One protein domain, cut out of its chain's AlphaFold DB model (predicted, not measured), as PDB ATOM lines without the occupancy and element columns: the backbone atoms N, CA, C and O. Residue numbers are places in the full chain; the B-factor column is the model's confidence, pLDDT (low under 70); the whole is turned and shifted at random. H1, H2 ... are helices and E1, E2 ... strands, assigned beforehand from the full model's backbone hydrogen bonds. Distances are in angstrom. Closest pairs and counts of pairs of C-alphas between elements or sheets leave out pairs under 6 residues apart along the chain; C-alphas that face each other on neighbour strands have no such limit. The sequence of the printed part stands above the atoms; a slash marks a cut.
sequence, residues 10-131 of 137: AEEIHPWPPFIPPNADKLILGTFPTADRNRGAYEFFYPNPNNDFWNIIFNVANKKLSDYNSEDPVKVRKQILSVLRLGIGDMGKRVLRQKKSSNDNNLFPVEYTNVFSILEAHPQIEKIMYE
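AT A GLANCE: This is residues 10 to 131 of the 137 residues of an uncharacterized protein of Pedobacter sp. CF074 (UniProt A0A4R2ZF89). Two small three-stranded sheets are joined end to end by one strand path, E3 running on into E4: a parallel sheet, E3 E2 E6, and an antiparallel one, E1 E4 E5. A cluster of H1, H2 and H3 lies to one side of the parallel sheet and H4 to its other side, while the long link of residues 31 to 52 winds from the end of E2 to H1. The 122 printed residues include four named helices and six named strands, in the order E1 E2 H1 H2 H3 E3 E4 E5 H4 E6; the class is mixed, helices and strands. The whole is compact, with a radius of gyration of the C-alphas of 14.5 A, and flat, spanning 38 by 35 by 19 A.

IN THESE COORDINATES: E1, residues 10 to 13, begins at C-alpha 10 (180.839, 208.768, 168.602). E2 is residues 26 to 30, 13.6 A long. H1 is residues 53 to 60, 10.7 A, and H2 is residues 65 to 68. H3, residues 73 to 83, is 15.6 A long and begins at C-alpha 73 (170.858, 233.018, 179.170). E3 is residues 86 to 90, 13.5 A; E4 is residues 92 to 98, 14.5 A; E5 is residues 107 to 112, 12.1 A. H4 is residues 115 to 121, 9.9 A. E6, residues 127 to 130, ends at C-alpha 130 (163.416, 212.389, 185.685).

HOW THE PARTS SIT: E1 is antiparallel to E4 at 163 degrees, with N 12 and O 95 2.9 A apart, within hydrogen-bond range. E4 and E5 form a hairpin at 159 degrees, with N 96 and O 108 at 2.8 A. E3 runs on into E4 across one residue, at 43 degrees. E3 is parallel to E2 at 24 degrees, with N 87 and O 26 at 2.8 A; E2 is parallel to E6 at 15 degrees, with N 129 and O 27 at 2.8 A. E2, H1 H2 H3 and E3 make a strand-helix-strand unit, two parallel neighbour strands with helices between them along the chain. H3 is on the sheet E3 E2 E6 but only grazes it, with residues 78 to 81; H4 also only grazes it, with residues 115 to 119. H1 and H2 only just touch, with 3 pairs of C-alphas within 8 A, the closest being those of Phe 58 and Leu 65 at 6.0 A. H1 and H3 are close but not clearly touching: their closest C-alphas, of Phe 58 and Ile 80, are 6.9 A apart. H3 and H4 are apart. In H1, H3 and H4 every O i to N i+4 pair is within hydrogen-bond range; H2 is too short for such a pair.

THE WHOLE: The two C-alphas farthest apart, those of Ala 10 and Asn 62, are 39.6 A from each other. The printed part has no cut. The links E1 to E2, 12 residues, and E2 to H1, 22 residues, are long. The mean pLDDT of the printed part is 92.4, and residue 102 is under 70.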
ATOM      1  N   ALA A  10     179.849 207.870 168.032       91.56
ATOM      2  CA  ALA A  10     180.839 208.768 168.602       91.56
ATOM      3  C   ALA A  10     180.722 208.721 170.125       91.56
ATOM      4  O   ALA A  10     179.614 208.725 170.659       91.56
ATOM      5  N   GLU A  11     181.855 208.658 170.811       93.88
ATOM      6  CA  GLU A  11     181.891 208.805 172.259       93.88
ATOM      7  C   GLU A  11     181.787 210.287 172.633       93.88
ATOM      8  O   GLU A  11     182.502 211.127 172.088       93.88
ATOM      9  N   GLU A  12     180.881 210.605 173.552       94.06
ATOM     10  CA  GLU A  12     180.641 211.957 174.048       94.06
ATOM     11  C   GLU A  12     180.704 211.965 175.577       94.06
ATOM     12  O   GLU A  12     180.130 211.103 176.245       94.06
ATOM     13  N   ILE A  13     181.382 212.972 176.129       94.56
ATOM     14  CA  ILE A  13     181.400 213.271 177.564       94.56
ATOM     15  C   ILE A  13     180.456 214.441 177.807       94.56
ATOM     16  O   ILE A  13     180.401 215.378 177.007       94.56
ATOM     17  N   HIS A  14     179.707 214.385 178.906       93.81
ATOM     18  CA  HIS A  14     178.797 215.455 179.272       93.81
ATOM     19  C   HIS A  14     179.579 216.779 179.431       93.81
ATOM     20  O   HIS A  14     180.506 216.844 180.242       93.81
ATOM     21  N   PRO A  15     179.227 217.846 178.690       92.75
ATOM     22  CA  PRO A  15     180.005 219.087 178.647       92.75
ATOM     23  C   PRO A  15     179.912 219.924 179.931       92.75
ATOM     24  O   PRO A  15     180.778 220.757 180.185       92.75
ATOM     25  N   TRP A  16     178.861 219.730 180.734       93.38
ATOM     26  CA  TRP A  16     178.583 220.553 181.916       93.38
ATOM     27  C   TRP A  16     178.470 219.713 183.193       93.38
ATOM     28  O   TRP A  16     177.832 218.665 183.176       93.38
ATOM     29  N   PRO A  17     179.025 220.140 184.332       94.94
ATOM     30  CA  PRO A  17     178.686 219.504 185.597       94.94
ATOM     31  C   PRO A  17     177.208 219.768 185.948       94.94
ATOM     32  O   PRO A  17     176.663 220.804 185.541       94.94
ATOM     33  N   PRO A  18     176.561 218.888 186.737       97.19
ATOM     34  CA  PRO A  18     175.282 219.198 187.362       97.19
ATOM     35  C   PRO A  18     175.340 220.540 188.093       97.19
ATOM     36  O   PRO A  18     176.343 220.881 188.725       97.19
ATOM     37  N   PHE A  19     174.261 221.311 188.011       98.31
ATOM     38  CA  PHE A  19     174.137 222.565 188.739       98.31
ATOM     39  C   PHE A  19     173.176 222.379 189.906       98.31
ATOM     40  O   PHE A  19     171.981 222.176 189.699       98.31
ATOM     41  N   ILE A  20     173.703 222.486 191.127       98.25
ATOM     42  CA  ILE A  20     172.940 222.334 192.365       98.25
ATOM     43  C   ILE A  20     173.036 223.637 193.171       98.25
ATOM     44  O   ILE A  20     174.095 223.938 193.727       98.25
ATOM     45  N   PRO A  21     171.965 224.451 193.225       97.81
ATOM     46  CA  PRO A  21     171.901 225.585 194.141       97.81
ATOM     47  C   PRO A  21     172.120 225.143 195.600       97.81
ATOM     48  O   PRO A  21     171.613 224.088 195.986       97.81
ATOM     49  N   PRO A  22     172.780 225.947 196.458       95.94
ATOM     50  CA  PRO A  22     173.011 225.579 197.862       95.94
ATOM     51  C   PRO A  22     171.731 225.274 198.653       95.94
ATOM     52  O   PRO A  22     171.758 224.538 199.631       95.94
ATOM     53  N   ASN A  23     170.608 225.857 198.236       95.50
ATOM     54  CA  ASN A  23     169.296 225.704 198.855       95.50
ATOM     55  C   ASN A  23     168.409 224.660 198.149       95.50
ATOM     56  O   ASN A  23     167.216 224.619 198.442       95.50
ATOM     57  N   ALA A  24     168.936 223.877 197.201       98.25
ATOM     58  CA  ALA A  24     168.127 222.993 196.368       98.25
ATOM     59  C   ALA A  24     167.551 221.817 197.158       98.25
ATOM     60  O   ALA A  24     168.322 221.080 197.748       98.25
ATOM     61  N   ASP A  25     166.236 221.612 197.128       98.38
ATOM     62  CA  ASP A  25     165.532 220.487 197.777       98.38
ATOM     63  C   ASP A  25     164.895 219.510 196.767       98.38
ATOM     64  O   ASP A  25     164.254 218.517 197.120       98.38
ATOM     65  N   LYS A  26     165.072 219.817 195.484       98.25
ATOM     66  CA  LYS A  26     164.593 219.067 194.331       98.25
ATOM     67  C   LYS A  26     165.739 218.905 193.341       98.25
ATOM     68  O   LYS A  26     166.567 219.804 193.202       98.25
ATOM     69  N   LEU A  27     165.748 217.798 192.609       98.12
ATOM     70  CA  LEU A  27     166.696 217.529 191.530       98.12
ATOM     71  C   LEU A  27     165.942 217.037 190.295       98.12
ATOM     72  O   LEU A  27     165.143 216.110 190.402       98.12
ATOM     73  N   ILE A  28     166.188 217.645 189.135       97.06
ATOM     74  CA  ILE A  28     165.713 217.137 187.845       97.06
ATOM     75  C   ILE A  28     166.867 216.532 187.050       97.06
ATOM     76  O   ILE A  28     167.947 217.120 186.974       97.06
ATOM     77  N   LEU A  29     166.640 215.340 186.499       95.50
ATOM     78  CA  LEU A  29     167.640 214.562 185.777       95.50
ATOM     79  C   LEU A  29     167.125 214.226 184.377       95.50
ATOM     80  O   LEU A  29     166.148 213.489 184.233       95.50
ATOM     81  N   GLY A  30     167.775 214.777 183.355       92.19
ATOM     82  CA  GLY A  30     167.570 214.359 181.971       92.19
ATOM     83  C   GLY A  30     168.428 213.142 181.615       92.19
ATOM     84  O   GLY A  30     169.106 212.549 182.461       92.19
ATOM     85  N   THR A  31     168.400 212.745 180.345       90.25
ATOM     86  CA  THR A  31     169.182 211.608 179.839       90.25
ATOM     87  C   THR A  31     170.635 211.997 179.579       90.25
ATOM     88  O   THR A  31     171.559 211.453 180.184       90.25
ATOM     89  N   PHE A  32     170.830 212.915 178.634       91.81
ATOM     90  CA  PHE A  32     172.106 213.461 178.184       91.81
ATOM     91  C   PHE A  32     171.810 214.665 177.274       91.81
ATOM     92  O   PHE A  32     170.759 214.681 176.619       91.81
ATOM     93  N   PRO A  33     172.722 215.638 177.112       89.56
ATOM     94  CA  PRO A  33     172.453 216.792 176.278       89.56
ATOM     95  C   PRO A  33     172.223 216.403 174.821       89.56
ATOM     96  O   PRO A  33     172.805 215.452 174.283       89.56
ATOM     97  N   THR A  34     171.407 217.205 174.143       86.81
ATOM     98  CA  THR A  34     171.271 217.127 172.687       86.81
ATOM     99  C   THR A  34     172.647 217.240 172.013       86.81
ATOM    100  O   THR A  34     173.553 217.911 172.526       86.81
ATOM    101  N   ALA A  35     172.796 216.594 170.853       83.38
ATOM    102  CA  ALA A  35     174.017 216.671 170.056       83.38
ATOM    103  C   ALA A  35     174.407 218.133 169.773       83.38
ATOM    104  O   ALA A  35     173.524 218.962 169.553       83.38
ATOM    105  N   ASP A  36     175.706 218.431 169.707       81.75
ATOM    106  CA  ASP A  36     176.259 219.792 169.581       81.75
ATOM    107  C   ASP A  36     175.572 220.643 168.509       81.75
ATOM    108  O   ASP A  36     175.185 221.777 168.762       81.75
ATOM    109  N   ARG A  37     175.317 220.057 167.333       78.12
ATOM    110  CA  ARG A  37     174.635 220.716 166.201       78.12
ATOM    111  C   ARG A  37     173.216 221.217 166.499       78.12
ATOM    112  O   ARG A  37     172.690 222.029 165.751       78.12
ATOM    113  N   ASN A  38     172.585 220.662 167.529       78.50
ATOM    114  CA  ASN A  38     171.223 220.959 167.961       78.50
ATOM    115  C   ASN A  38     171.206 221.777 169.262       78.50
ATOM    116  O   ASN A  38     170.130 222.027 169.812       78.50
ATOM    117  N   ARG A  39     172.375 222.154 169.793       82.38
ATOM    118  CA  ARG A  39     172.468 223.101 170.902       82.38
ATOM    119  C   ARG A  39     172.177 224.498 170.348       82.38
ATOM    120  O   ARG A  39     172.666 224.858 169.282       82.38
ATOM    121  N   GLY A  40     171.308 225.243 171.025       74.94
ATOM    122  CA  GLY A  40     170.997 226.630 170.695       74.94
ATOM    123  C   GLY A  40     172.105 227.585 171.138       74.94
ATOM    124  O   GLY A  40     173.274 227.223 171.210       74.94
ATOM    125  N   ALA A  41     171.733 228.820 171.466       79.00
ATOM    126  CA  ALA A  41     172.680 229.915 171.686       79.00
ATOM    127  C   ALA A  41     173.434 229.899 173.037       79.00
ATOM    128  O   ALA A  41     174.075 230.891 173.370       79.00
ATOM    129  N   TYR A  42     173.337 228.840 173.850       89.62
ATOM    130  CA  TYR A  42     173.952 228.814 175.181       89.62
ATOM    131  C   TYR A  42     174.448 227.430 175.602       89.62
ATOM    132  O   TYR A  42     173.893 226.397 175.226       89.62
ATOM    133  N   GLU A  43     175.484 227.429 176.438       92.00
ATOM    134  CA  GLU A  43     176.166 226.233 176.933       92.00
ATOM    135  C   GLU A  43     175.639 225.830 178.318       92.00
ATOM    136  O   GLU A  43     176.305 225.983 179.342       92.00
ATOM    137  N   PHE A  44     174.391 225.360 178.358       95.06
ATOM    138  CA  PHE A  44     173.749 224.852 179.570       95.06
ATOM    139  C   PHE A  44     172.650 223.837 179.226       95.06
ATOM    140  O   PHE A  44     172.285 223.691 178.060       95.06
ATOM    141  N   PHE A  45     172.109 223.154 180.240       94.31
ATOM    142  CA  PHE A  45     171.071 222.127 180.093       94.31
ATOM    143  C   PHE A  45     169.889 222.586 179.230       94.31
ATOM    144  O   PHE A  45     169.492 223.753 179.262       94.31
ATOM    145  N   TYR A  46     169.315 221.642 178.477       92.38
ATOM    146  CA  TYR A  46     168.203 221.869 177.546       92.38
ATOM    147  C   TYR A  46     168.432 223.009 176.530       92.38
ATOM    148  O   TYR A  46     167.575 223.878 176.377       92.38
ATOM    149  N   PRO A  47     169.564 223.030 175.797       91.50
ATOM    150  CA  PRO A  47     169.925 224.159 174.935       91.50
ATOM    151  C   PRO A  47     169.116 224.229 173.633       91.50
ATOM    152  O   PRO A  47     169.186 225.234 172.932       91.50
ATOM    153  N   ASN A  48     168.395 223.168 173.260       89.50
ATOM    154  CA  ASN A  48     167.610 223.126 172.027       89.50
ATOM    155  C   ASN A  48     166.395 224.069 172.145       89.50
ATOM    156  O   ASN A  48     165.553 223.821 173.005       89.50
ATOM    157  N   PRO A  49     166.244 225.095 171.286       84.94
ATOM    158  CA  PRO A  49     165.125 226.039 171.365       84.94
ATOM    159  C   PRO A  49     163.756 225.401 171.089       84.94
ATOM    160  O   PRO A  49     162.742 225.970 171.473       84.94
ATOM    161  N   ASN A  50     163.719 224.224 170.455       85.69
ATOM    162  CA  ASN A  50     162.484 223.461 170.246       85.69
ATOM    163  C   ASN A  50     162.077 222.629 171.476       85.69
ATOM    164  O   ASN A  50     161.072 221.927 171.423       85.69
ATOM    165  N   ASN A  51     162.877 222.631 172.549       87.69
ATOM    166  CA  ASN A  51     162.538 221.963 173.799       87.69
ATOM    167  C   ASN A  51     161.875 222.967 174.759       87.69
ATOM    168  O   ASN A  51     162.479 223.970 175.141       87.69
ATOM    169  N   ASP A  52     160.645 222.667 175.177       91.44
ATOM    170  CA  ASP A  52     159.833 223.536 176.036       91.44
ATOM    171  C   ASP A  52     160.230 223.538 177.519       91.44
ATOM    172  O   ASP A  52     159.645 224.285 178.306       91.44
ATOM    173  N   PHE A  53     161.242 222.762 177.914       93.88
ATOM    174  CA  PHE A  53     161.713 222.654 179.296       93.88
ATOM    175  C   PHE A  53     161.856 224.020 179.975       93.88
ATOM    176  O   PHE A  53     161.284 224.255 181.039       93.88
ATOM    177  N   TRP A  54     162.564 224.965 179.349       95.06
ATOM    178  CA  TRP A  54     162.783 226.278 179.959       95.06
ATOM    179  C   TRP A  54     161.525 227.143 180.002       95.06
ATOM    180  O   TRP A  54     161.352 227.878 180.972       95.06
ATOM    181  N   ASN A  55     160.619 227.027 179.028       95.56
ATOM    182  CA  ASN A  55     159.322 227.702 179.102       95.56
ATOM    183  C   ASN A  55     158.522 227.190 180.309       95.56
ATOM    184  O   ASN A  55     157.994 227.987 181.085       95.56
ATOM    185  N   ILE A  56     158.500 225.871 180.523       96.06
ATOM    186  CA  ILE A  56     157.827 225.236 181.663       96.06
ATOM    187  C   ILE A  56     158.463 225.679 182.987       96.06
ATOM    188  O   ILE A  56     157.753 226.141 183.880       96.06
ATOM    189  N   ILE A  57     159.791 225.610 183.109       97.31
ATOM    190  CA  ILE A  57     160.506 225.989 184.337       97.31
ATOM    191  C   ILE A  57     160.286 227.466 184.699       97.31
ATOM    192  O   ILE A  57     160.042 227.780 185.865       97.31
ATOM    193  N   PHE A  58     160.313 228.382 183.727       97.94
ATOM    194  CA  PHE A  58     160.023 229.797 183.994       97.94
ATOM    195  C   PHE A  58     158.568 230.010 184.420       97.94
ATOM    196  O   PHE A  58     158.325 230.733 185.388       97.94
ATOM    197  N   ASN A  59     157.615 229.334 183.771       97.81
ATOM    198  CA  ASN A  59     156.202 229.416 184.141       97.81
ATOM    199  C   ASN A  59     155.954 228.920 185.575       97.81
ATOM    200  O   ASN A  59     155.229 229.571 186.322       97.81
ATOM    201  N   VAL A  60     156.604 227.828 186.001       97.12
ATOM    202  CA  VAL A  60     156.547 227.338 187.395       97.12
ATOM    203  C   VAL A  60     157.091 228.378 188.383       97.12
ATOM    204  O   VAL A  60     156.586 228.503 189.496       97.12
ATOM    205  N   ALA A  61     158.079 229.176 187.969       97.31
ATOM    206  CA  ALA A  61     158.598 230.300 188.747       97.31
ATOM    207  C   ALA A  61     157.739 231.580 188.657       97.31
ATOM    208  O   ALA A  61     158.175 232.628 189.137       97.31
ATOM    209  N   ASN A  62     156.545 231.521 188.052       97.25
ATOM    210  CA  ASN A  62     155.679 232.671 187.758       97.25
ATOM    211  C   ASN A  62     156.398 233.779 186.964       97.25
ATOM    212  O   ASN A  62     156.243 234.971 187.239       97.25
ATOM    213  N   LYS A  63     157.223 233.385 185.991       97.06
ATOM    214  CA  LYS A  63     158.012 234.271 185.125       97.06
ATOM    215  C   LYS A  63     157.839 233.875 183.663       97.06
ATOM    216  O   LYS A  63     157.488 232.738 183.368       97.06
ATOM    217  N   LYS A  64     158.135 234.788 182.736       96.75
ATOM    218  CA  LYS A  64     158.175 234.485 181.299       96.75
ATOM    219  C   LYS A  64     159.613 234.547 180.808       96.75
ATOM    220  O   LYS A  64     160.308 235.522 181.069       96.75
ATOM    221  N   LEU A  65     160.060 233.523 180.078       94.44
ATOM    222  CA  LEU A  65     161.420 233.479 179.528       94.44
ATOM    223  C   LEU A  65     161.714 234.680 178.612       94.44
ATOM    224  O   LEU A  65     162.820 235.213 178.637       94.44
ATOM    225  N   SER A  66     160.705 235.150 177.871       94.44
ATOM    226  CA  SER A  66     160.793 236.315 176.981       94.44
ATOM    227  C   SER A  66     161.212 237.611 177.673       94.44
ATOM    228  O   SER A  66     161.773 238.489 177.020       94.44
ATOM    229  N   ASP A  67     160.962 237.735 178.978       95.00
ATOM    230  CA  ASP A  67     161.274 238.944 179.745       95.00
ATOM    231  C   ASP A  67     162.791 239.108 179.971       95.00
ATOM    232  O   ASP A  67     163.241 240.168 180.392       95.00
ATOM    233  N   TYR A  68     163.581 238.075 179.652       94.69
ATOM    234  CA  TYR A  68     165.015 237.970 179.937       94.69
ATOM    235  C   TYR A  68     165.888 237.895 178.667       94.69
ATOM    236  O   TYR A  68     167.057 237.522 178.735       94.69
ATOM    237  N   ASN A  69     165.347 238.235 177.491       91.19
ATOM    238  CA  ASN A  69     166.039 238.082 176.199       91.19
ATOM    239  C   ASN A  69     167.321 238.926 176.044       91.19
ATOM    240  O   ASN A  69     168.144 238.622 175.184       91.19
ATOM    241  N   SER A  70     167.486 239.992 176.833       93.19
ATOM    242  CA  SER A  70     168.676 240.857 176.837       93.19
ATOM    243  C   SER A  70     169.722 240.465 177.888       93.19
ATOM    244  O   SER A  70     170.762 241.118 177.988       93.19
ATOM    245  N   GLU A  71     169.457 239.429 178.684       94.38
ATOM    246  CA  GLU A  71     170.339 238.968 179.754       94.38
ATOM    247  C   GLU A  71     171.144 237.728 179.345       94.38
ATOM    248  O   GLU A  71     170.834 237.043 178.370       94.38
ATOM    249  N   ASP A  72     172.183 237.412 180.123       96.12
ATOM    250  CA  ASP A  72     172.942 236.176 179.933       96.12
ATOM    251  C   ASP A  72     172.019 234.954 180.148       96.12
ATOM    252  O   ASP A  72     171.508 234.745 181.260       96.12
ATOM    253  N   PRO A  73     171.819 234.111 179.117       94.75
ATOM    254  CA  PRO A  73     170.858 233.018 179.170       94.75
ATOM    255  C   PRO A  73     171.204 231.966 180.229       94.75
ATOM    256  O   PRO A  73     170.288 231.367 180.797       94.75
ATOM    257  N   VAL A  74     172.485 231.726 180.515       96.50
ATOM    258  CA  VAL A  74     172.927 230.744 181.517       96.50
ATOM    259  C   VAL A  74     172.743 231.310 182.920       96.50
ATOM    260  O   VAL A  74     172.248 230.615 183.813       96.50
ATOM    261  N   LYS A  75     173.095 232.582 183.123       97.50
ATOM    262  CA  LYS A  75     172.950 233.269 184.408       97.50
ATOM    263  C   LYS A  75     171.495 233.301 184.859       97.50
ATOM    264  O   LYS A  75     171.211 232.901 185.989       97.50
ATOM    265  N   VAL A  76     170.577 233.710 183.981       97.50
ATOM    266  CA  VAL A  76     169.146 233.769 184.313       97.50
ATOM    267  C   VAL A  76     168.617 232.374 184.644       97.50
ATOM    268  O   VAL A  76     167.950 232.194 185.658       97.50
ATOM    269  N   ARG A  77     168.975 231.347 183.865       97.56
ATOM    270  CA  ARG A  77     168.576 229.954 184.136       97.56
ATOM    271  C   ARG A  77     169.029 229.475 185.516       97.56
ATOM    272  O   ARG A  77     168.221 228.936 186.268       97.56
ATOM    273  N   LYS A  78     170.284 229.736 185.895       98.19
ATOM    274  CA  LYS A  78     170.799 229.426 187.240       98.19
ATOM    275  C   LYS A  78     170.052 230.182 188.344       98.19
ATOM    276  O   LYS A  78     169.801 229.614 189.409       98.19
ATOM    277  N   GLN A  79     169.663 231.436 188.101       97.94
ATOM    278  CA  GLN A  79     168.859 232.217 189.046       97.94
ATOM    279  C   GLN A  79     167.454 231.629 189.220       97.94
ATOM    280  O   GLN A  79     167.025 231.441 190.357       97.94
ATOM    281  N   ILE A  80     166.766 231.278 188.128       98.31
ATOM    282  CA  ILE A  80     165.446 230.634 188.184       98.31
ATOM    283  C   ILE A  80     165.508 229.315 188.954       98.31
ATOM    284  O   ILE A  80     164.704 229.093 189.856       98.31
ATOM    285  N   LEU A  81     166.501 228.477 188.661       98.38
ATOM    286  CA  LEU A  81     166.732 227.230 189.389       98.38
ATOM    287  C   LEU A  81     166.958 227.466 190.891       98.38
ATOM    288  O   LEU A  81     166.399 226.751 191.719       98.38
ATOM    289  N   SER A  82     167.703 228.511 191.260       98.06
ATOM    290  CA  SER A  82     167.934 228.872 192.668       98.06
ATOM    291  C   SER A  82     166.661 229.351 193.376       98.06
ATOM    292  O   SER A  82     166.431 228.991 194.533       98.06
ATOM    293  N   VAL A  83     165.808 230.123 192.687       97.69
ATOM    294  CA  VAL A  83     164.484 230.547 193.186       97.69
ATOM    295  C   VAL A  83     163.583 229.336 193.426       97.69
ATOM    296  O   VAL A  83     162.898 229.267 194.444       97.69
ATOM    297  N   LEU A  84     163.619 228.362 192.518       98.19
ATOM    298  CA  LEU A  84     162.831 227.133 192.609       98.19
ATOM    299  C   LEU A  84     163.423 226.076 193.545       98.19
ATOM    300  O   LEU A  84     162.790 225.035 193.733       98.19
ATOM    301  N   ARG A  85     164.613 226.317 194.118       98.38
ATOM    302  CA  ARG A  85     165.365 225.324 194.906       98.38
ATOM    303  C   ARG A  85     165.560 224.022 194.114       98.38
ATOM    304  O   ARG A  85     165.442 222.923 194.652       98.38
ATOM    305  N   LEU A  86     165.835 224.152 192.819       98.50
ATOM    306  CA  LEU A  86     165.885 223.048 191.870       98.50
ATOM    307  C   LEU A  86     167.311 222.861 191.351       98.50
ATOM    308  O   LEU A  86     167.852 223.729 190.671       98.50
ATOM    309  N   GLY A  87     167.910 221.715 191.655       98.38
ATOM    310  CA  GLY A  87     169.106 221.232 190.978       98.38
ATOM    311  C   GLY A  87     168.765 220.627 189.618       98.38
ATOM    312  O   GLY A  87     167.656 220.134 189.414       98.38
ATOM    313  N   ILE A  88     169.725 220.647 188.698       98.06
ATOM    314  CA  ILE A  88     169.605 220.076 187.354       98.06
ATOM    315  C   ILE A  88     170.864 219.290 186.988       98.06
ATOM    316  O   ILE A  88     171.984 219.716 187.284       98.06
ATOM    317  N   GLY A  89     170.683 218.152 186.334       96.81
ATOM    318  CA  GLY A  89     171.755 217.323 185.799       96.81
ATOM    319  C   GLY A  89     171.225 216.367 184.737       96.81
ATOM    320  O   GLY A  89     170.038 216.387 184.427       96.81
ATOM    321  N   ASP A  90     172.100 215.501 184.238       95.06
ATOM    322  CA  ASP A  90     171.742 214.397 183.349       95.06
ATOM    323  C   ASP A  90     172.287 213.072 183.900       95.06
ATOM    324  O   ASP A  90     173.297 213.041 184.614       95.06
ATOM    325  N   MET A  91     171.615 211.968 183.572       93.44
ATOM    326  CA  MET A  91     171.993 210.607 183.958       93.44
ATOM    327  C   MET A  91     173.307 210.171 183.319       93.44
ATOM    328  O   MET A  91     174.135 209.549 183.979       93.44
ATOM    329  N   GLY A  92     173.506 210.471 182.038       93.50
ATOM    330  CA  GLY A  92     174.716 210.116 181.315       93.50
ATOM    331  C   GLY A  92     175.856 211.084 181.622       93.50
ATOM    332  O   GLY A  92     175.756 212.284 181.383       93.50
ATOM    333  N   LYS A  93     176.984 210.546 182.079       94.44
ATOM    334  CA  LYS A  93     178.260 211.268 182.143       94.44
ATOM    335  C   LYS A  93     179.086 211.036 180.881       94.44
ATOM    336  O   LYS A  93     179.746 211.957 180.403       94.44
ATOM    337  N   ARG A  94     179.027 209.824 180.327       94.88
ATOM    338  CA  ARG A  94     179.687 209.434 179.077       94.88
ATOM    339  C   ARG A  94     178.790 208.487 178.295       94.88
ATOM    340  O   ARG A  94     178.248 207.543 178.872       94.88
ATOM    341  N   VAL A  95     178.625 208.738 177.001       93.88
ATOM    342  CA  VAL A  95     177.711 207.986 176.129       93.88
ATOM    343  C   VAL A  95     178.361 207.674 174.786       93.88
ATOM    344  O   VAL A  95     179.222 208.416 174.321       93.88
ATOM    345  N   LEU A  96     177.906 206.612 174.124       92.88
ATOM    346  CA  LEU A  96     178.134 206.403 172.696       92.88
ATOM    347  C   LEU A  96     176.883 206.855 171.942       92.88
ATOM    348  O   LEU A  96     175.830 206.220 172.040       92.88
ATOM    349  N   ARG A  97     176.986 207.946 171.182       90.94
ATOM    350  CA  ARG A  97     175.895 208.466 170.355       90.94
ATOM    351  C   ARG A  97     175.947 207.872 168.958       90.94
ATOM    352  O   ARG A  97     176.922 208.033 168.224       90.94
ATOM    353  N   GLN A  98     174.851 207.254 168.546       88.62
ATOM    354  CA  GLN A  98     174.670 206.689 167.214       88.62
ATOM    355  C   GLN A  98     173.944 207.672 166.291       88.62
ATOM    356  O   GLN A  98     173.147 208.510 166.723       88.62
ATOM    357  N   LYS A  99     174.214 207.575 164.981       78.81
ATOM    358  CA  LYS A  99     173.531 208.350 163.917       78.81
ATOM    359  C   LYS A  99     173.568 209.878 164.100       78.81
ATOM    360  O   LYS A  99     172.779 210.595 163.481       78.81
ATOM    361  N   LYS A 100     174.452 210.393 164.966       70.88
ATOM    362  CA  LYS A 100     174.476 211.801 165.414       70.88
ATOM    363  C   LYS A 100     173.109 212.271 165.960       70.88
ATOM    364  O   LYS A 100     172.796 213.459 165.930       70.88
ATOM    365  N   SER A 101     172.252 211.342 166.379       73.31
ATOM    366  CA  SER A 101     170.858 211.604 166.735       73.31
ATOM    367  C   SER A 101     170.746 212.218 168.130       73.31
ATOM    368  O   SER A 101     171.519 211.882 169.022       73.31
ATOM    369  N   SER A 102     169.767 213.102 168.322       67.62
ATOM    370  CA  SER A 102     169.404 213.630 169.647       67.62
ATOM    371  C   SER A 102     168.346 212.787 170.361       67.62
ATOM    372  O   SER A 102     167.957 213.141 171.461       67.62
ATOM    373  N   ASN A 103     167.855 211.714 169.736       74.94
ATOM    374  CA  ASN A 103     166.897 210.807 170.362       74.94
ATOM    375  C   ASN A 103     167.634 209.813 171.268       74.94
ATOM    376  O   ASN A 103     168.579 209.162 170.807       74.94
ATOM    377  N   ASP A 104     167.147 209.677 172.499       71.06
ATOM    378  CA  ASP A 104     167.709 208.843 173.564       71.06
ATOM    379  C   ASP A 104     167.899 207.373 173.175       71.06
ATOM    380  O   ASP A 104     168.890 206.768 173.564       71.06
ATOM    381  N   ASN A 105     167.066 206.826 172.281       77.62
ATOM    382  CA  ASN A 105     167.225 205.464 171.743       77.62
ATOM    383  C   ASN A 105     168.529 205.260 170.948       77.62
ATOM    384  O   ASN A 105     168.849 204.146 170.541       77.62
ATOM    385  N   ASN A 106     169.257 206.337 170.653       82.06
ATOM    386  CA  ASN A 106     170.552 206.299 169.976       82.06
ATOM    387  C   ASN A 106     171.712 206.625 170.926       82.06
ATOM    388  O   ASN A 106     172.824 206.858 170.451       82.06
ATOM    389  N   LEU A 107     171.462 206.680 172.233       86.50
ATOM    390  CA  LEU A 107     172.471 206.859 173.264       86.50
ATOM    391  C   LEU A 107     172.704 205.530 173.971       86.50
ATOM    392  O   LEU A 107     171.781 204.930 174.510       86.50
ATOM    393  N   PHE A 108     173.953 205.083 173.987       89.31
ATOM    394  CA  PHE A 108     174.369 203.976 174.835       89.31
ATOM    395  C   PHE A 108     175.148 204.533 176.032       89.31
ATOM    396  O   PHE A 108     176.207 205.132 175.817       89.31
ATOM    397  N   PRO A 109     174.658 204.388 177.274       89.19
ATOM    398  CA  PRO A 109     175.363 204.884 178.449       89.19
ATOM    399  C   PRO A 109     176.633 204.062 178.694       89.19
ATOM    400  O   PRO A 109     176.592 202.840 178.793       89.19
ATOM    401  N   VAL A 110     177.772 204.747 178.795       94.12
ATOM    402  CA  VAL A 110     179.075 204.152 179.145       94.12
ATOM    403  C   VAL A 110     179.400 204.412 180.611       94.12
ATOM    404  O   VAL A 110     179.989 203.575 181.289       94.12
ATOM    405  N   GLU A 111     179.022 205.590 181.101       94.69
ATOM    406  CA  GLU A 111     179.248 206.020 182.474       94.69
ATOM    407  C   GLU A 111     178.090 206.910 182.916       94.69
ATOM    408  O   GLU A 111     177.713 207.844 182.202       94.69
ATOM    409  N   TYR A 112     177.545 206.635 184.099       95.38
ATOM    410  CA  TYR A 112     176.485 207.437 184.697       95.38
ATOM    411  C   TYR A 112     177.055 208.532 185.601       95.38
ATOM    412  O   TYR A 112     178.117 208.384 186.210       95.38
ATOM    413  N   THR A 113     176.324 209.635 185.716       95.06
ATOM    414  CA  THR A 113     176.540 210.639 186.757       95.06
ATOM    415  C   THR A 113     176.352 209.982 188.123       95.06
ATOM    416  O   THR A 113     175.370 209.278 188.353       95.06
ATOM    417  N   ASN A 114     177.279 210.220 189.053       96.12
ATOM    418  CA  ASN A 114     177.164 209.706 190.416       96.12
ATOM    419  C   ASN A 114     176.138 210.531 191.211       96.12
ATOM    420  O   ASN A 114     176.488 211.442 191.961       96.12
ATOM    421  N   VAL A 115     174.858 210.220 191.004       95.00
ATOM    422  CA  VAL A 115     173.731 210.892 191.663       95.00
ATOM    423  C   VAL A 115     173.781 210.695 193.176       95.00
ATOM    424  O   VAL A 115     173.465 211.623 193.909       95.00
ATOM    425  N   PHE A 116     174.246 209.543 193.661       95.75
ATOM    426  CA  PHE A 116     174.362 209.296 195.100       95.75
ATOM    427  C   PHE A 116     175.322 210.278 195.771       95.75
ATOM    428  O   PHE A 116     174.950 210.883 196.768       95.75
ATOM    429  N   SER A 117     176.483 210.552 195.170       96.88
ATOM    430  CA  SER A 117     177.392 211.576 195.699       96.88
ATOM    431  C   SER A 117     176.801 212.991 195.663       96.88
ATOM    432  O   SER A 117     177.141 213.810 196.513       96.88
ATOM    433  N   ILE A 118     175.895 213.293 194.725       96.75
ATOM    434  CA  ILE A 118     175.145 214.562 194.738       96.75
ATOM    435  C   ILE A 118     174.204 214.602 195.946       96.75
ATOM    436  O   ILE A 118     174.171 215.603 196.653       96.75
ATOM    437  N   LEU A 119     173.460 213.525 196.203       96.75
ATOM    438  CA  LEU A 119     172.520 213.448 197.326       96.75
ATOM    439  C   LEU A 119     173.236 213.457 198.685       96.75
ATOM    440  O   LEU A 119     172.769 214.106 199.612       96.75
ATOM    441  N   GLU A 120     174.398 212.808 198.794       97.25
ATOM    442  CA  GLU A 120     175.252 212.857 199.989       97.25
ATOM    443  C   GLU A 120     175.756 214.280 200.274       97.25
ATOM    444  O   GLU A 120     175.761 214.718 201.423       97.25
ATOM    445  N   ALA A 121     176.148 215.023 199.232       97.12
ATOM    446  CA  ALA A 121     176.595 216.411 199.354       97.12
ATOM    447  C   ALA A 121     175.442 217.407 199.591       97.12
ATOM    448  O   ALA A 121     175.667 218.511 200.093       97.12
ATOM    449  N   HIS A 122     174.216 217.028 199.227       97.12
ATOM    450  CA  HIS A 122     173.018 217.864 199.289       97.12
ATOM    451  C   HIS A 122     171.844 217.095 199.927       97.12
ATOM    452  O   HIS A 122     170.847 216.820 199.252       97.12
ATOM    453  N   PRO A 123     171.930 216.764 201.231       96.81
ATOM    454  CA  PRO A 123     170.968 215.893 201.914       96.81
ATOM    455  C   PRO A 123     169.554 216.477 202.015       96.81
ATOM    456  O   PRO A 123     168.611 215.759 202.329       96.81
ATOM    457  N   GLN A 124     169.386 217.773 201.752       97.62
ATOM    458  CA  GLN A 124     168.086 218.438 201.708       97.62
ATOM    459  C   GLN A 124     167.291 218.142 200.421       97.62
ATOM    460  O   GLN A 124     166.144 218.572 200.307       97.62
ATOM    461  N   ILE A 125     167.888 217.461 199.433       98.19
ATOM    462  CA  ILE A 125     167.183 217.000 198.234       98.19
ATOM    463  C   ILE A 125     166.318 215.793 198.598       98.19
ATOM    464  O   ILE A 125     166.812 214.686 198.781       98.19
ATOM    465  N   GLU A 126     165.006 216.004 198.633       95.81
ATOM    466  CA  GLU A 126     164.025 214.978 199.017       95.81
ATOM    467  C   GLU A 126     163.205 214.469 197.825       95.81
ATOM    468  O   GLU A 126     162.438 213.511 197.937       95.81
ATOM    469  N   LYS A 127     163.333 215.118 196.662       96.94
ATOM    470  CA  LYS A 127     162.569 214.777 195.461       96.94
ATOM    471  C   LYS A 127     163.444 214.790 194.219       96.94
ATOM    472  O   LYS A 127     164.048 215.807 193.880       96.94
ATOM    473  N   ILE A 128     163.415 213.673 193.504       95.69
ATOM    474  CA  ILE A 128     164.060 213.507 192.205       95.69
ATOM    475  C   ILE A 128     162.969 213.395 191.143       95.69
ATOM    476  O   ILE A 128     162.021 212.627 191.288       95.69
ATOM    477  N   MET A 129     163.099 214.188 190.089       94.25
ATOM    478  CA  MET A 129     162.275 214.129 188.886       94.25
ATOM    479  C   MET A 129     163.173 213.690 187.735       94.25
ATOM    480  O   MET A 129     164.310 214.145 187.638       94.25
ATOM    481  N   TYR A 130     162.677 212.825 186.863       86.44
ATOM    482  CA  TYR A 130     163.416 212.389 185.685       86.44
ATOM    483  C   TYR A 130     162.561 212.567 184.435       86.44
ATOM    484  O   TYR A 130     161.340 212.401 184.474       86.44
ATOM    485  N   GLU A 131     163.199 212.928 183.326       72.44
ATOM    486  CA  GLU A 131     162.527 212.990 182.031       72.44
ATOM    487  C   GLU A 131     162.444 211.574 181.449       72.44
ATOM    488  O   GLU A 131     163.439 210.968 181.051       72.44
TER     489      GLU A 131